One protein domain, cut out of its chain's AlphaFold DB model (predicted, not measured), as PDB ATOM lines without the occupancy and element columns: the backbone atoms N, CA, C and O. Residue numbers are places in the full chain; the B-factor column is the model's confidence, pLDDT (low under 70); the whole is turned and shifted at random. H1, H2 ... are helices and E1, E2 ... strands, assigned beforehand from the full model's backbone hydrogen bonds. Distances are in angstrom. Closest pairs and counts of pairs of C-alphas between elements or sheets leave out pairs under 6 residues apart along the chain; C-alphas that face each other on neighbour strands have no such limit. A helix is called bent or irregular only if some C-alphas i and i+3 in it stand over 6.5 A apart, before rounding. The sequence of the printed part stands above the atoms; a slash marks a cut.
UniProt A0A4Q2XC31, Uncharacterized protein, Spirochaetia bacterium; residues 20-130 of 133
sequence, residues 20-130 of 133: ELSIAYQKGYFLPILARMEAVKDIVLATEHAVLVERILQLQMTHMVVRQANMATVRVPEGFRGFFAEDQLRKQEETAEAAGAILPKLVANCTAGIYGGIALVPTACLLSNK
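Overview. This is residues 20 to 130 of the 133 residues of an uncharacterized protein of Spirochaetia bacterium (UniProt A0A4Q2XC31). A small three-stranded sheet stands at one side of a compact body of helices, and H5 crosses over it. H2, H3, H4 and H5 each meet H1b, the inner arm of the long helix H1, whose residues 20 to 32 stick out and make the length. The printed part has 111 residues, with six named helices and three named strands in the order H1 H2 E1 H3 H4 H5 E2 E3 H6; the antiparallel sheet runs E1 E3 E2, and the class is mostly helix. The whole is compact, radius of gyration of the C-alphas 14.9 A, and spans 49 by 30 by 29 A.

Along the chain. The strands are E1, residues 63 to 67, 13.2 A; E2, 113 to 115; and E3, 118 to 122. H1, residues 20 to 45, begins at C-alpha 20 (14.869, 17.646, 6.218). By its hydrogen bonds it was assigned as one helix, but it is bent, with C-alphas 28 and 31 6.9 A apart, into H1a, 20 to 28, and H1b, 31 to 45, 20.8 A. H2 is 49 to 58, H4 86 to 98, 18.3 A, and H5 103 to 109. H3, 78 to 83, is irregular: C-alphas 79 and 82 are 7.2 A apart. H6, 123 to 128, ends at C-alpha 128 (21.975, 38.474, 46.419).

Arrangement. N 64 and O 121 of E1 and E3 are within hydrogen-bond range at 2.8 A, as are N 115 and O 118 of the hairpin E2 and E3, 2.8 A. H5 is on the sheet, height 10.0 A; H6 only grazes it. H1b and H2 form a helical hairpin, closest C-alphas Ile 43 and Leu 52, 5.2 A. H4 touches H1b, closest C-alphas Ala 96 and Leu 45, 5.5 A. Every O i to N i+4 pair is in range in H1a, H1b, H2, H4, H5 and H6; H3 has 0 of 2, with 2 of 3 O i to N i+3 pairs.

Size, cuts and confidence. The C-alphas farthest apart, Glu 20 and Asn 109, are 48.9 A apart. The printed part has no cut and no long link. Residues 20 to 29 and 129 to 130 have pLDDT under 70.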
ATOM      1  N   GLU A  20      13.773  16.689   6.034       53.69
ATOM      2  CA  GLU A  20      14.869  17.646   6.218       53.69
ATOM      3  C   GLU A  20      14.370  19.024   6.693       53.69
ATOM      4  O   GLU A  20      15.009  19.662   7.533       53.69
ATOM      5  N   LEU A  21      13.188  19.455   6.236       52.94
ATOM      6  CA  LEU A  21      12.530  20.687   6.691       52.94
ATOM      7  C   LEU A  21      11.996  20.553   8.121       52.94
ATOM      8  O   LEU A  21      12.077  21.502   8.905       52.94
ATOM      9  N   SER A  22      11.513  19.366   8.497       57.56
ATOM     10  CA  SER A  22      11.099  19.094   9.875       57.56
ATOM     11  C   SER A  22      12.281  19.105  10.849       57.56
ATOM     12  O   SER A  22      12.120  19.594  11.965       57.56
ATOM     13  N   ILE A  23      13.489  18.698  10.432       59.19
ATOM     14  CA  ILE A  23      14.714  18.834  11.246       59.19
ATOM     15  C   ILE A  23      15.046  20.305  11.497       59.19
ATOM     16  O   ILE A  23      15.345  20.673  12.632       59.19
ATOM     17  N   ALA A  24      14.992  21.157  10.470       58.41
ATOM     18  CA  ALA A  24      15.263  22.585  10.626       58.41
ATOM     19  C   ALA A  24      14.232  23.262  11.542       58.41
ATOM     20  O   ALA A  24      14.600  24.075  12.387       58.41
ATOM     21  N   TYR A  25      12.958  22.878  11.440       59.97
ATOM     22  CA  TYR A  25      11.901  23.384  12.312       59.97
ATOM     23  C   TYR A  25      12.054  22.890  13.761       59.97
ATOM     24  O   TYR A  25      12.008  23.685  14.701       59.97
ATOM     25  N   GLN A  26      12.332  21.596  13.951       60.44
ATOM     26  CA  GLN A  26      12.606  21.016  15.268       60.44
ATOM     27  C   GLN A  26      13.820  21.660  15.933       60.44
ATOM     28  O   GLN A  26      13.740  22.067  17.093       60.44
ATOM     29  N   LYS A  27      14.930  21.803  15.203       62.47
ATOM     30  CA  LYS A  27      16.161  22.399  15.731       62.47
ATOM     31  C   LYS A  27      16.059  23.909  15.925       62.47
ATOM     32  O   LYS A  27      16.617  24.422  16.889       62.47
ATOM     33  N   GLY A  28      15.375  24.609  15.024       63.19
ATOM     34  CA  GLY A  28      15.293  26.069  15.025       63.19
ATOM     35  C   GLY A  28      14.276  26.633  16.013       63.19
ATOM     36  O   GLY A  28      14.526  27.681  16.598       63.19
ATOM     37  N   TYR A  29      13.154  25.939  16.226       67.44
ATOM     38  CA  TYR A  29      12.052  26.457  17.042       67.44
ATOM     39  C   TYR A  29      11.763  25.609  18.279       67.44
ATOM     40  O   TYR A  29      11.670  26.157  19.375       67.44
ATOM     41  N   PHE A  30      11.649  24.285  18.151       77.31
ATOM     42  CA  PHE A  30      11.187  23.459  19.272       77.31
ATOM     43  C   PHE A  30      12.255  23.181  20.329       77.31
ATOM     44  O   PHE A  30      11.967  23.334  21.514       77.31
ATOM     45  N   LEU A  31      13.479  22.805  19.940       81.00
ATOM     46  CA  LEU A  31      14.542  22.509  20.912       81.00
ATOM     47  C   LEU A  31      14.856  23.699  21.837       81.00
ATOM     48  O   LEU A  31      14.924  23.486  23.048       81.00
ATOM     49  N   PRO A  32      14.973  24.948  21.342       85.50
ATOM     50  CA  PRO A  32      15.171  26.100  22.219       85.50
ATOM     51  C   PRO A  32      14.003  26.339  23.183       85.50
ATOM     52  O   PRO A  32      14.224  26.736  24.326       85.50
ATOM     53  N   ILE A  33      12.761  26.090  22.748       87.06
ATOM     54  CA  ILE A  33      11.579  26.219  23.610       87.06
ATOM     55  C   ILE A  33      11.606  25.153  24.706       87.06
ATOM     56  O   ILE A  33      11.421  25.496  25.870       87.06
ATOM     57  N   LEU A  34      11.885  23.892  24.359       87.38
ATOM     58  CA  LEU A  34      11.993  22.802  25.331       87.38
ATOM     59  C   LEU A  34      13.089  23.085  26.361       87.38
ATOM     60  O   LEU A  34      12.807  23.066  27.553       87.38
ATOM     61  N   ALA A  35      14.286  23.471  25.914       88.88
ATOM     62  CA  ALA A  35      15.387  23.834  26.804       88.88
ATOM     63  C   ALA A  35      15.022  25.005  27.732       88.88
ATOM     64  O   ALA A  35      15.371  25.022  28.913       88.88
ATOM     65  N   ARG A  36      14.274  25.992  27.222       89.75
ATOM     66  CA  ARG A  36      13.785  27.107  28.036       89.75
ATOM     67  C   ARG A  36      12.754  26.655  29.069       89.75
ATOM     68  O   ARG A  36      12.774  27.159  30.188       89.75
ATOM     69  N   MET A  37      11.857  25.738  28.716       91.31
ATOM     70  CA  MET A  37      10.871  25.194  29.654       91.31
ATOM     71  C   MET A  37      11.536  24.318  30.717       91.31
ATOM     72  O   MET A  37      11.193  24.441  31.890       91.31
ATOM     73  N   GLU A  38      12.538  23.520  30.352       93.38
ATOM     74  CA  GLU A  38      13.366  22.781  31.311       93.38
ATOM     75  C   GLU A  38      14.054  23.723  32.301       93.38
ATOM     76  O   GLU A  38      13.943  23.516  33.505       93.38
ATOM     77  N   ALA A  39      14.654  24.820  31.830       93.50
ATOM     78  CA  ALA A  39      15.246  25.821  32.712       93.50
ATOM     79  C   ALA A  39      14.217  26.461  33.667       93.50
ATOM     80  O   ALA A  39      14.521  26.694  34.835       93.50
ATOM     81  N   VAL A  40      12.986  26.717  33.205       90.81
ATOM     82  CA  VAL A  40      11.895  27.212  34.066       90.81
ATOM     83  C   VAL A  40      11.504  26.172  35.115       90.81
ATOM     84  O   VAL A  40      11.323  26.524  36.280       90.81
ATOM     85  N   LYS A  41      11.392  24.898  34.731       94.56
ATOM     86  CA  LYS A  41      11.125  23.804  35.668       94.56
ATOM     87  C   LYS A  41      12.230  23.716  36.721       94.56
ATOM     88  O   LYS A  41      11.921  23.680  37.906       94.56
ATOM     89  N   ASP A  42      13.491  23.755  36.305       94.94
ATOM     90  CA  ASP A  42      14.644  23.708  37.206       94.94
ATOM     91  C   ASP A  42      14.636  24.879  38.199       94.94
ATOM     92  O   ASP A  42      14.903  24.676  39.375       94.94
ATOM     93  N   ILE A  43      14.261  26.088  37.763       93.50
ATOM     94  CA  ILE A  43      14.090  27.253  38.648       93.50
ATOM     95  C   ILE A  43      13.011  26.999  39.709       93.50
ATOM     96  O   ILE A  43      13.221  27.299  40.883       93.50
ATOM     97  N   VAL A  44      11.855  26.461  39.309       93.94
ATOM     98  CA  VAL A  44      10.727  26.193  40.220       93.94
ATOM     99  C   VAL A  44      11.062  25.095  41.228       93.94
ATOM    100  O   VAL A  44      10.665  25.184  42.388       93.94
ATOM    101  N   LEU A  45      11.796  24.074  40.786       95.56
ATOM    102  CA  LEU A  45      12.132  22.891  41.577       95.56
ATOM    103  C   LEU A  45      13.506  22.976  42.255       95.56
ATOM    104  O   LEU A  45      13.932  22.007  42.880       95.56
ATOM    105  N   ALA A  46      14.203  24.107  42.144       94.88
ATOM    106  CA  ALA A  46      15.537  24.272  42.701       94.88
ATOM    107  C   ALA A  46      15.524  24.072  44.223       94.88
ATOM    108  O   ALA A  46      14.824  24.774  44.957       94.88
ATOM    109  N   THR A  47      16.345  23.141  44.694       94.25
ATOM    110  CA  THR A  47      16.663  22.937  46.115       94.25
ATOM    111  C   THR A  47      17.965  23.631  46.505       94.25
ATOM    112  O   THR A  47      18.183  23.929  47.673       94.25
ATOM    113  N   GLU A  48      18.814  23.935  45.524       92.00
ATOM    114  CA  GLU A  48      20.108  24.582  45.715       92.00
ATOM    115  C   GLU A  48      20.144  25.961  45.055       92.00
ATOM    116  O   GLU A  48      19.670  26.157  43.932       92.00
ATOM    117  N   HIS A  49      20.768  26.927  45.737       90.75
ATOM    118  CA  HIS A  49      20.892  28.299  45.232       90.75
ATOM    119  C   HIS A  49      21.725  28.370  43.948       90.75
ATOM    120  O   HIS A  49      21.401  29.142  43.049       90.75
ATOM    121  N   ALA A  50      22.744  27.516  43.821       90.62
ATOM    122  CA  ALA A  50      23.602  27.465  42.641       90.62
ATOM    123  C   ALA A  50      22.816  27.160  41.353       90.62
ATOM    124  O   ALA A  50      22.999  27.859  40.358       90.62
ATOM    125  N   VAL A  51      21.891  26.191  41.394       92.50
ATOM    126  CA  VAL A  51      21.043  25.818  40.245       92.50
ATOM    127  C   VAL A  51      20.139  26.981  39.837       92.50
ATOM    128  O   VAL A  51      20.028  27.310  38.656       92.50
ATOM    129  N   LEU A  52      19.529  27.655  40.817       92.19
ATOM    130  CA  LEU A  52      18.696  28.831  40.567       92.19
ATOM    131  C   LEU A  52      19.498  29.952  39.883       92.19
ATOM    132  O   LEU A  52      19.045  30.518  38.887       92.19
ATOM    133  N   VAL A  53      20.693  30.254  40.400       91.81
ATOM    134  CA  VAL A  53      21.595  31.278  39.850       91.81
ATOM    135  C   VAL A  53      22.006  30.934  38.422       91.81
ATOM    136  O   VAL A  53      21.898  31.785  37.538       91.81
ATOM    137  N   GLU A  54      22.441  29.696  38.183       93.94
ATOM    138  CA  GLU A  54      22.857  29.227  36.861       93.94
ATOM    139  C   GLU A  54      21.740  29.439  35.833       93.94
ATOM    140  O   GLU A  54      21.967  30.055  34.788       93.94
ATOM    141  N   ARG A  55      20.512  29.012  36.150       94.44
ATOM    142  CA  ARG A  55      19.370  29.135  35.236       94.44
ATOM    143  C   ARG A  55      18.933  30.582  35.013       94.44
ATOM    144  O   ARG A  55      18.619  30.942  33.879       94.44
ATOM    145  N   ILE A  56      18.959  31.433  36.041       92.56
ATOM    146  CA  ILE A  56      18.664  32.872  35.905       92.56
ATOM    147  C   ILE A  56      19.662  33.548  34.956       92.56
ATOM    148  O   ILE A  56      19.252  34.324  34.089       92.56
ATOM    149  N   LEU A  57      20.957  33.243  35.099       92.06
ATOM    150  CA  LEU A  57      22.014  33.795  34.250       92.06
ATOM    151  C   LEU A  57      21.922  33.264  32.818       92.06
ATOM    152  O   LEU A  57      21.990  34.050  31.873       92.06
ATOM    153  N   GLN A  58      21.696  31.958  32.653       92.56
ATOM    154  CA  GLN A  58      21.502  31.318  31.350       92.56
ATOM    155  C   GLN A  58      20.333  31.945  30.578       92.56
ATOM    156  O   GLN A  58      20.433  32.169  29.373       92.56
ATOM    157  N   LEU A  59      19.228  32.245  31.265       91.50
ATOM    158  CA  LEU A  59      18.040  32.856  30.671       91.50
ATOM    159  C   LEU A  59      18.101  34.392  30.607       91.50
ATOM    160  O   LEU A  59      17.146  35.005  30.127       91.50
ATOM    161  N   GLN A  60      19.187  35.010  31.089       93.25
ATOM    162  CA  GLN A  60      19.375  36.467  31.150       93.25
ATOM    163  C   GLN A  60      18.182  37.195  31.791       93.25
ATOM    164  O   GLN A  60      17.742  38.258  31.344       93.25
ATOM    165  N   MET A  61      17.607  36.599  32.837       92.38
ATOM    166  CA  MET A  61      16.386  37.108  33.452       92.38
ATOM    167  C   MET A  61      16.687  38.322  34.326       92.38
ATOM    168  O   MET A  61      17.532  38.260  35.217       92.38
ATOM    169  N   THR A  62      15.937  39.407  34.135       93.38
ATOM    170  CA  THR A  62      15.979  40.593  35.012       93.38
ATOM    171  C   THR A  62      14.859  40.580  36.052       93.38
ATOM    172  O   THR A  62      15.024  41.082  37.162       93.38
ATOM    173  N   HIS A  63      13.718  39.981  35.703       92.25
ATOM    174  CA  HIS A  63      12.539  39.893  36.553       92.25
ATOM    175  C   HIS A  63      11.846  38.544  36.375       92.25
ATOM    176  O   HIS A  63      11.770  38.002  35.272       92.25
ATOM    177  N   MET A  64      11.298  38.038  37.472       91.50
ATOM    178  CA  MET A  64      10.335  36.952  37.497       91.50
ATOM    179  C   MET A  64       8.943  37.505  37.767       91.50
ATOM    180  O   MET A  64       8.750  38.407  38.581       91.50
ATOM    181  N   VAL A  65       7.971  36.932  37.068       91.44
ATOM    182  CA  VAL A  65       6.560  37.276  37.187       91.44
ATOM    183  C   VAL A  65       5.856  36.050  37.742       91.44
ATOM    184  O   VAL A  65       5.810  35.010  37.086       91.44
ATOM    185  N   VAL A  66       5.345  36.152  38.964       90.69
ATOM    186  CA  VAL A  66       4.768  35.017  39.691       90.69
ATOM    187  C   VAL A  66       3.346  35.369  40.094       90.69
ATOM    188  O   VAL A  66       3.100  36.419  40.679       90.69
ATOM    189  N   ARG A  67       2.374  34.506  39.792       90.38
ATOM    190  CA  ARG A  67       1.018  34.685  40.331       90.38
ATOM    191  C   ARG A  67       1.070  34.518  41.842       90.38
ATOM    192  O   ARG A  67       1.678  33.565  42.316       90.38
ATOM    193  N   GLN A  68       0.395  35.387  42.583       88.50
ATOM    194  CA  GLN A  68       0.416  35.368  44.045       88.50
ATOM    195  C   GLN A  68       0.001  34.004  44.619       88.50
ATOM    196  O   GLN A  68       0.645  33.502  45.534       88.50
ATOM    197  N   ALA A  69      -0.999  33.359  44.010       86.06
ATOM    198  CA  ALA A  69      -1.444  32.011  44.378       86.06
ATOM    199  C   ALA A  69      -0.345  30.936  44.253       86.06
ATOM    200  O   ALA A  69      -0.393  29.927  44.947       86.06
ATOM    201  N   ASN A  70       0.659  31.169  43.405       87.00
ATOM    202  CA  ASN A  70       1.734  30.222  43.120       87.00
ATOM    203  C   ASN A  70       3.032  30.565  43.869       87.00
ATOM    204  O   ASN A  70       4.017  29.843  43.747       87.00
ATOM    205  N   MET A  71       3.074  31.667  44.629       86.25
ATOM    206  CA  MET A  71       4.296  32.095  45.323       86.25
ATOM    207  C   MET A  71       4.734  31.108  46.406       86.25
ATOM    208  O   MET A  71       5.924  30.982  46.655       86.25
ATOM    209  N   ALA A  72       3.787  30.418  47.044       87.44
ATOM    210  CA  ALA A  72       4.062  29.456  48.109       87.44
ATOM    211  C   ALA A  72       4.184  28.005  47.606       87.44
ATOM    212  O   ALA A  72       4.416  27.101  48.402       87.44
ATOM    213  N   THR A  73       3.996  27.761  46.305       88.44
ATOM    214  CA  THR A  73       3.857  26.405  45.759       88.44
ATOM    215  C   THR A  73       5.125  25.945  45.054       88.44
ATOM    216  O   THR A  73       5.667  26.669  44.220       88.44
ATOM    217  N   VAL A  74       5.531  24.697  45.291       92.38
ATOM    218  CA  VAL A  74       6.597  24.013  44.535       92.38
ATOM    219  C   VAL A  74       5.968  23.257  43.365       92.38
ATOM    220  O   VAL A  74       5.966  22.027  43.304       92.38
ATOM    221  N   ARG A  75       5.300  23.996  42.477       93.12
ATOM    222  CA  ARG A  75       4.569  23.436  41.335       93.12
ATOM    223  C   ARG A  75       4.821  24.267  40.091       93.12
ATOM    224  O   ARG A  75       4.741  25.495  40.122       93.12
ATOM    225  N   VAL A  76       5.085  23.594  38.977       91.12
ATOM    226  CA  VAL A  76       5.146  24.233  37.666       91.12
ATOM    227  C   VAL A  76       3.748  24.761  37.320       91.12
ATOM    228  O   VAL A  76       2.774  24.001  37.426       91.12
ATOM    229  N   PRO A  77       3.615  26.037  36.903       86.50
ATOM    230  CA  PRO A  77       2.314  26.624  36.595       86.50
ATOM    231  C   PRO A  77       1.564  25.838  35.515       86.50
ATOM    232  O   PRO A  77       2.173  25.405  34.537       86.50
ATOM    233  N   GLU A  78       0.239  25.717  35.653       86.12
ATOM    234  CA  GLU A  78      -0.617  24.892  34.779       86.12
ATOM    235  C   GLU A  78      -0.378  25.117  33.284       86.12
ATOM    236  O   GLU A  78      -0.236  24.155  32.533       86.12
ATOM    237  N   GLY A  79      -0.233  26.378  32.864       85.12
ATOM    238  CA  GLY A  79      -0.005  26.734  31.460       85.12
ATOM    239  C   GLY A  79       1.285  26.175  30.847       85.12
ATOM    240  O   GLY A  79       1.410  26.166  29.627       85.12
ATOM    241  N   PHE A  80       2.229  25.692  31.660       87.19
ATOM    242  CA  PHE A  80       3.497  25.114  31.203       87.19
ATOM    243  C   PHE A  80       3.597  23.604  31.441       87.19
ATOM    244  O   PHE A  80       4.572  22.986  31.020       87.19
ATOM    245  N   ARG A  81       2.605  22.973  32.081       90.19
ATOM    246  CA  ARG A  81       2.673  21.537  32.404       90.19
ATOM    247  C   ARG A  81       2.674  20.651  31.158       90.19
ATOM    248  O   ARG A  81       3.304  19.603  31.175       90.19
ATOM    249  N   GLY A  82       2.057  21.105  30.062       88.38
ATOM    250  CA  GLY A  82       2.014  20.378  28.785       88.38
ATOM    251  C   GLY A  82       3.377  20.141  28.118       88.38
ATOM    252  O   GLY A  82       3.451  19.382  27.159       88.38
ATOM    253  N   PHE A  83       4.453  20.759  28.618       88.19
ATOM    254  CA  PHE A  83       5.819  20.509  28.151       88.19
ATOM    255  C   PHE A  83       6.481  19.285  28.798       88.19
ATOM    256  O   PHE A  83       7.565  18.891  28.372       88.19
ATOM    257  N   PHE A  84       5.861  18.681  29.817       92.31
ATOM    258  CA  PHE A  84       6.462  17.608  30.606       92.31
ATOM    259  C   PHE A  84       5.540  16.394  30.687       92.31
ATOM    260  O   PHE A  84       4.316  16.524  30.690       92.31
ATOM    261  N   ALA A  85       6.130  15.203  30.807       92.44
ATOM    262  CA  ALA A  85       5.374  14.004  31.148       92.44
ATOM    263  C   ALA A  85       4.774  14.158  32.556       92.44
ATOM    264  O   ALA A  85       5.497  14.431  33.518       92.44
ATOM    265  N   GLU A  86       3.452  14.019  32.672       90.94
ATOM    266  CA  GLU A  86       2.701  14.388  33.878       90.94
ATOM    267  C   GLU A  86       3.125  13.588  35.119       90.94
ATOM    268  O   GLU A  86       3.309  14.149  36.201       90.94
ATOM    269  N   ASP A  87       3.319  12.280  34.956       92.38
ATOM    270  CA  ASP A  87       3.719  11.360  36.019       92.38
ATOM    271  C   ASP A  87       5.134  11.659  36.534       92.38
ATOM    272  O   ASP A  87       5.386  11.633  37.741       92.38
ATOM    273  N   GLN A  88       6.052  11.990  35.624       93.31
ATOM    274  CA  GLN A  88       7.416  12.379  35.965       93.31
ATOM    275  C   GLN A  88       7.448  13.747  36.644       93.31
ATOM    276  O   GLN A  88       8.133  13.909  37.654       93.31
ATOM    277  N   LEU A  89       6.679  14.711  36.130       95.44
ATOM    278  CA  LEU A  89       6.605  16.054  36.693       95.44
ATOM    279  C   LEU A  89       6.079  16.019  38.132       95.44
ATOM    280  O   LEU A  89       6.697  16.618  39.008       95.44
ATOM    281  N   ARG A  90       5.000  15.271  38.398       95.12
ATOM    282  CA  ARG A  90       4.456  15.125  39.760       95.12
ATOM    283  C   ARG A  90       5.486  14.573  40.738       95.12
ATOM    284  O   ARG A  90       5.667  15.141  41.809       95.12
ATOM    285  N   LYS A  91       6.211  13.516  40.359       95.44
ATOM    286  CA  LYS A  91       7.267  12.938  41.207       95.44
ATOM    287  C   LYS A  91       8.383  13.940  41.500       95.44
ATOM    288  O   LYS A  91       8.871  14.000  42.625       95.44
ATOM    289  N   GLN A  92       8.791  14.722  40.501       95.81
ATOM    290  CA  GLN A  92       9.827  15.746  40.662       95.81
ATOM    291  C   GLN A  92       9.363  16.879  41.585       95.81
ATOM    292  O   GLN A  92      10.124  17.305  42.448       95.81
ATOM    293  N   GLU A  93       8.114  17.320  41.447       95.94
ATOM    294  CA  GLU A  93       7.496  18.330  42.311       95.94
ATOM    295  C   GLU A  93       7.390  17.869  43.768       95.94
ATOM    296  O   GLU A  93       7.780  18.604  44.670       95.94
ATOM    297  N   GLU A  94       6.920  16.641  44.000       96.06
ATOM    298  CA  GLU A  94       6.829  16.037  45.337       96.06
ATOM    299  C   GLU A  94       8.217  15.880  45.976       96.06
ATOM    300  O   GLU A  94       8.407  16.190  47.152       96.06
ATOM    301  N   THR A  95       9.212  15.461  45.188       96.25
ATOM    302  CA  THR A  95      10.600  15.312  45.654       96.25
ATOM    303  C   THR A  95      11.213  16.664  46.015       96.25
ATOM    304  O   THR A  95      11.819  16.796  47.075       96.25
ATOM    305  N   ALA A  96      11.043  17.679  45.165       95.19
ATOM    306  CA  ALA A  96      11.571  19.020  45.403       95.19
ATOM    307  C   ALA A  96      10.895  19.695  46.605       95.19
ATOM    308  O   ALA A  96      11.553  20.374  47.392       95.19
ATOM    309  N   GLU A  97       9.590  19.486  46.780       94.81
ATOM    310  CA  GLU A  97       8.854  19.968  47.946       94.81
ATOM    311  C   GLU A  97       9.367  19.321  49.238       94.81
ATOM    312  O   GLU A  97       9.695  20.034  50.185       94.81
ATOM    313  N   ALA A  98       9.530  17.994  49.249       94.19
ATOM    314  CA  ALA A  98      10.083  17.266  50.392       94.19
ATOM    315  C   ALA A  98      11.535  17.669  50.706       94.19
ATOM    316  O   ALA A  98      11.919  17.752  51.871       94.19
ATOM    317  N   ALA A  99      12.332  17.960  49.675       92.50
ATOM    318  CA  ALA A  99      13.703  18.444  49.804       92.50
ATOM    319  C   ALA A  99      13.799  19.935  50.184       92.50
ATOM    320  O   ALA A  99      14.894  20.433  50.438       92.50
ATOM    321  N   GLY A 100      12.674  20.654  50.248       92.69
ATOM    322  CA  GLY A 100      12.635  22.051  50.664       92.69
ATOM    323  C   GLY A 100      13.070  23.030  49.576       92.69
ATOM    324  O   GLY A 100      13.923  23.880  49.833       92.69
ATOM    325  N   ALA A 101      12.467  22.939  48.386       93.88
ATOM    326  CA  ALA A 101      12.703  23.875  47.288       93.88
ATOM    327  C   ALA A 101      12.708  25.343  47.754       93.88
ATOM    328  O   ALA A 101      11.857  25.794  48.528       93.88
ATOM    329  N   ILE A 102      13.697  26.098  47.280       92.88
ATOM    330  CA  ILE A 102      14.064  27.395  47.864       92.88
ATOM    331  C   ILE A 102      13.282  28.563  47.266       92.88
ATOM    332  O   ILE A 102      13.125  29.598  47.918       92.88
ATOM    333  N   LEU A 103      12.774  28.410  46.038       91.69
ATOM    334  CA  LEU A 103      12.149  29.505  45.298       91.69
ATOM    335  C   LEU A 103      10.969  30.147  46.055       91.69
ATOM    336  O   LEU A 103      10.964  31.375  46.137       91.69
ATOM    337  N   PRO A 104      10.022  29.398  46.663       92.00
ATOM    338  CA  PRO A 104       8.911  30.007  47.396       92.00
ATOM    339  C   PRO A 104       9.353  30.950  48.522       92.00
ATOM    340  O   PRO A 104       8.814  32.048  48.674       92.00
ATOM    341  N   LYS A 105      10.388  30.557  49.278       89.88
ATOM    342  CA  LYS A 105      10.951  31.372  50.367       89.88
ATOM    343  C   LYS A 105      11.610  32.638  49.823       89.88
ATOM    344  O   LYS A 105      11.398  33.728  50.348       89.88
ATOM    345  N   LEU A 106      12.388  32.503  48.750       90.88
ATOM    346  CA  LEU A 106      13.093  33.628  48.139       90.88
ATOM    347  C   LEU A 106      12.126  34.627  47.499       90.88
ATOM    348  O   LEU A 106      12.277  35.830  47.686       90.88
ATOM    349  N   VAL A 107      11.109  34.145  46.786       90.94
ATOM    350  CA  VAL A 107      10.085  34.978  46.142       90.94
ATOM    351  C   VAL A 107       9.294  35.786  47.172       90.94
ATOM    352  O   VAL A 107       9.027  36.963  46.932       90.94
ATOM    353  N   ALA A 108       8.977  35.203  48.333       87.25
ATOM    354  CA  ALA A 108       8.317  35.926  49.419       87.25
ATOM    355  C   ALA A 108       9.152  37.120  49.921       87.25
ATOM    356  O   ALA A 108       8.598  38.190  50.151       87.25
ATOM    357  N   ASN A 109      10.477  36.967  50.004       90.00
ATOM    358  CA  ASN A 109      11.382  38.009  50.505       90.00
ATOM    359  C   ASN A 109      11.866  38.991  49.423       90.00
ATOM    360  O   ASN A 109      12.346  40.072  49.747       90.00
ATOM    361  N   CYS A 110      11.757  38.625  48.144       91.56
ATOM    362  CA  CYS A 110      12.274  39.400  47.012       91.56
ATOM    363  C   CYS A 110      11.186  40.070  46.166       91.56
ATOM    364  O   CYS A 110      11.430  40.435  45.015       91.56
ATOM    365  N   THR A 111       9.974  40.230  46.689       91.38
ATOM    366  CA  THR A 111       8.895  40.895  45.955       91.38
ATOM    367  C   THR A 111       9.079  42.412  45.936       91.38
ATOM    368  O   THR A 111       9.090  43.059  46.976       91.38
ATOM    369  N   ALA A 112       9.177  43.001  44.740       90.56
ATOM    370  CA  ALA A 112       9.217  44.458  44.565       90.56
ATOM    371  C   ALA A 112       7.818  45.096  44.604       90.56
ATOM    372  O   ALA A 112       7.679  46.282  44.888       90.56
ATOM    373  N   GLY A 113       6.780  44.320  44.291       90.69
ATOM    374  CA  GLY A 113       5.390  44.762  44.329       90.69
ATOM    375  C   GLY A 113       4.434  43.702  43.794       90.69
ATOM    376  O   GLY A 113       4.852  42.757  43.118       90.69
ATOM    377  N   ILE A 114       3.146  43.871  44.097       92.12
ATOM    378  CA  ILE A 114       2.061  43.018  43.605       92.12
ATOM    379  C   ILE A 114       1.096  43.880  42.789       92.12
ATOM    380  O   ILE A 114       0.538  44.849  43.298       92.12
ATOM    381  N   TYR A 115       0.876  43.499  41.532       92.62
ATOM    382  CA  TYR A 115       0.031  44.212  40.578       92.62
ATOM    383  C   TYR A 115      -1.027  43.257  40.032       92.62
ATOM    384  O   TYR A 115      -0.699  42.292  39.346       92.62
ATOM    385  N   GLY A 116      -2.300  43.471  40.372       90.69
ATOM    386  CA  GLY A 116      -3.394  42.615  39.890       90.69
ATOM    387  C   GLY A 116      -3.230  41.127  40.247       90.69
ATOM    388  O   GLY A 116      -3.526  40.264  39.426       90.69
ATOM    389  N   GLY A 117      -2.705  40.819  41.439       89.19
ATOM    390  CA  GLY A 117      -2.438  39.441  41.879       89.19
ATOM    391  C   GLY A 117      -1.169  38.818  41.284       89.19
ATOM    392  O   GLY A 117      -0.952  37.611  41.410       89.19
ATOM    393  N   ILE A 118      -0.323  39.623  40.639       90.19
ATOM    394  CA  ILE A 118       0.960  39.206  40.083       90.19
ATOM    395  C   ILE A 118       2.089  39.865  40.872       90.19
ATOM    396  O   ILE A 118       2.213  41.086  40.896       90.19
ATOM    397  N   ALA A 119       2.925  39.047  41.495       91.00
ATOM    398  CA  ALA A 119       4.160  39.460  42.130       91.00
ATOM    399  C   ALA A 119       5.264  39.672  41.087       91.00
ATOM    400  O   ALA A 119       5.554  38.787  40.275       91.00
ATOM    401  N   LEU A 120       5.899  40.842  41.147       93.94
ATOM    402  CA  LEU A 120       7.118  41.140  40.408       93.94
ATOM    403  C   LEU A 120       8.325  40.907  41.319       93.94
ATOM    404  O   LEU A 120       8.433  41.516  42.385       93.94
ATOM    405  N   VAL A 121       9.234  40.037  40.892       93.69
ATOM    406  CA  VAL A 121      10.400  39.609  41.671       93.69
ATOM    407  C   VAL A 121      11.667  39.957  40.887       93.69
ATOM    408  O   VAL A 121      11.945  39.311  39.874       93.69
ATOM    409  N   PRO A 122      12.448  40.973  41.292       93.62
ATOM    410  CA  PRO A 122      13.725  41.279  40.658       93.62
ATOM    411  C   PRO A 122      14.707  40.130  40.876       93.62
ATOM    412  O   PRO A 122      14.966  39.725  42.012       93.62
ATOM    413  N   THR A 123      15.298  39.617  39.798       92.50
ATOM    414  CA  THR A 123      16.243  38.494  39.904       92.50
ATOM    415  C   THR A 123      17.504  38.886  40.661       92.50
ATOM    416  O   THR A 123      18.062  38.053  41.362       92.50
ATOM    417  N   ALA A 124      17.896  40.164  40.630       91.62
ATOM    418  CA  ALA A 124      19.008  40.686  41.422       91.62
ATOM    419  C   ALA A 124      18.877  40.365  42.926       91.62
ATOM    420  O   ALA A 124      19.871  40.006  43.549       91.62
ATOM    421  N   CYS A 125      17.660  40.409  43.486       91.12
ATOM    422  CA  CYS A 125      17.419  40.038  44.885       91.12
ATOM    423  C   CYS A 125      17.572  38.527  45.120       91.12
ATOM    424  O   CYS A 125      18.155  38.093  46.114       91.12
ATOM    425  N   LEU A 126      17.097  37.708  44.174       89.31
ATOM    426  CA  LEU A 126      17.258  36.252  44.231       89.31
ATOM    427  C   LEU A 126      18.742  35.857  44.190       89.31
ATOM    428  O   LEU A 126      19.149  34.920  44.874       89.31
ATOM    429  N   LEU A 127      19.552  36.596  43.427       87.19
ATOM    430  CA  LEU A 127      20.996  36.389  43.311       87.19
ATOM    431  C   LEU A 127      21.766  36.855  44.560       87.19
ATOM    432  O   LEU A 127      22.788  36.257  44.895       87.19
ATOM    433  N   SER A 128      21.293  37.897  45.252       80.88
ATOM    434  CA  SER A 128      21.975  38.474  46.419       80.88
ATOM    435  C   SER A 128      21.710  37.750  47.738       80.88
ATOM    436  O   SER A 128      22.467  37.954  48.680       80.88
ATOM    437  N   ASN A 129      20.673  36.907  47.829       62.44
ATOM    438  CA  ASN A 129      20.242  36.224  49.064       62.44
ATOM    439  C   ASN A 129      21.177  35.085  49.536       62.44
ATOM    440  O   ASN A 129      20.744  34.070  50.072       62.44
ATOM    441  N   LYS A 130      22.488  35.270  49.374       51.25
ATOM    442  CA  LYS A 130      23.554  34.333  49.745       51.25
ATOM    443  C   LYS A 130      23.888  34.320  51.248       51.25
ATOM    444  O   LYS A 130      24.908  33.752  51.614       51.25
TER     445      LYS A 130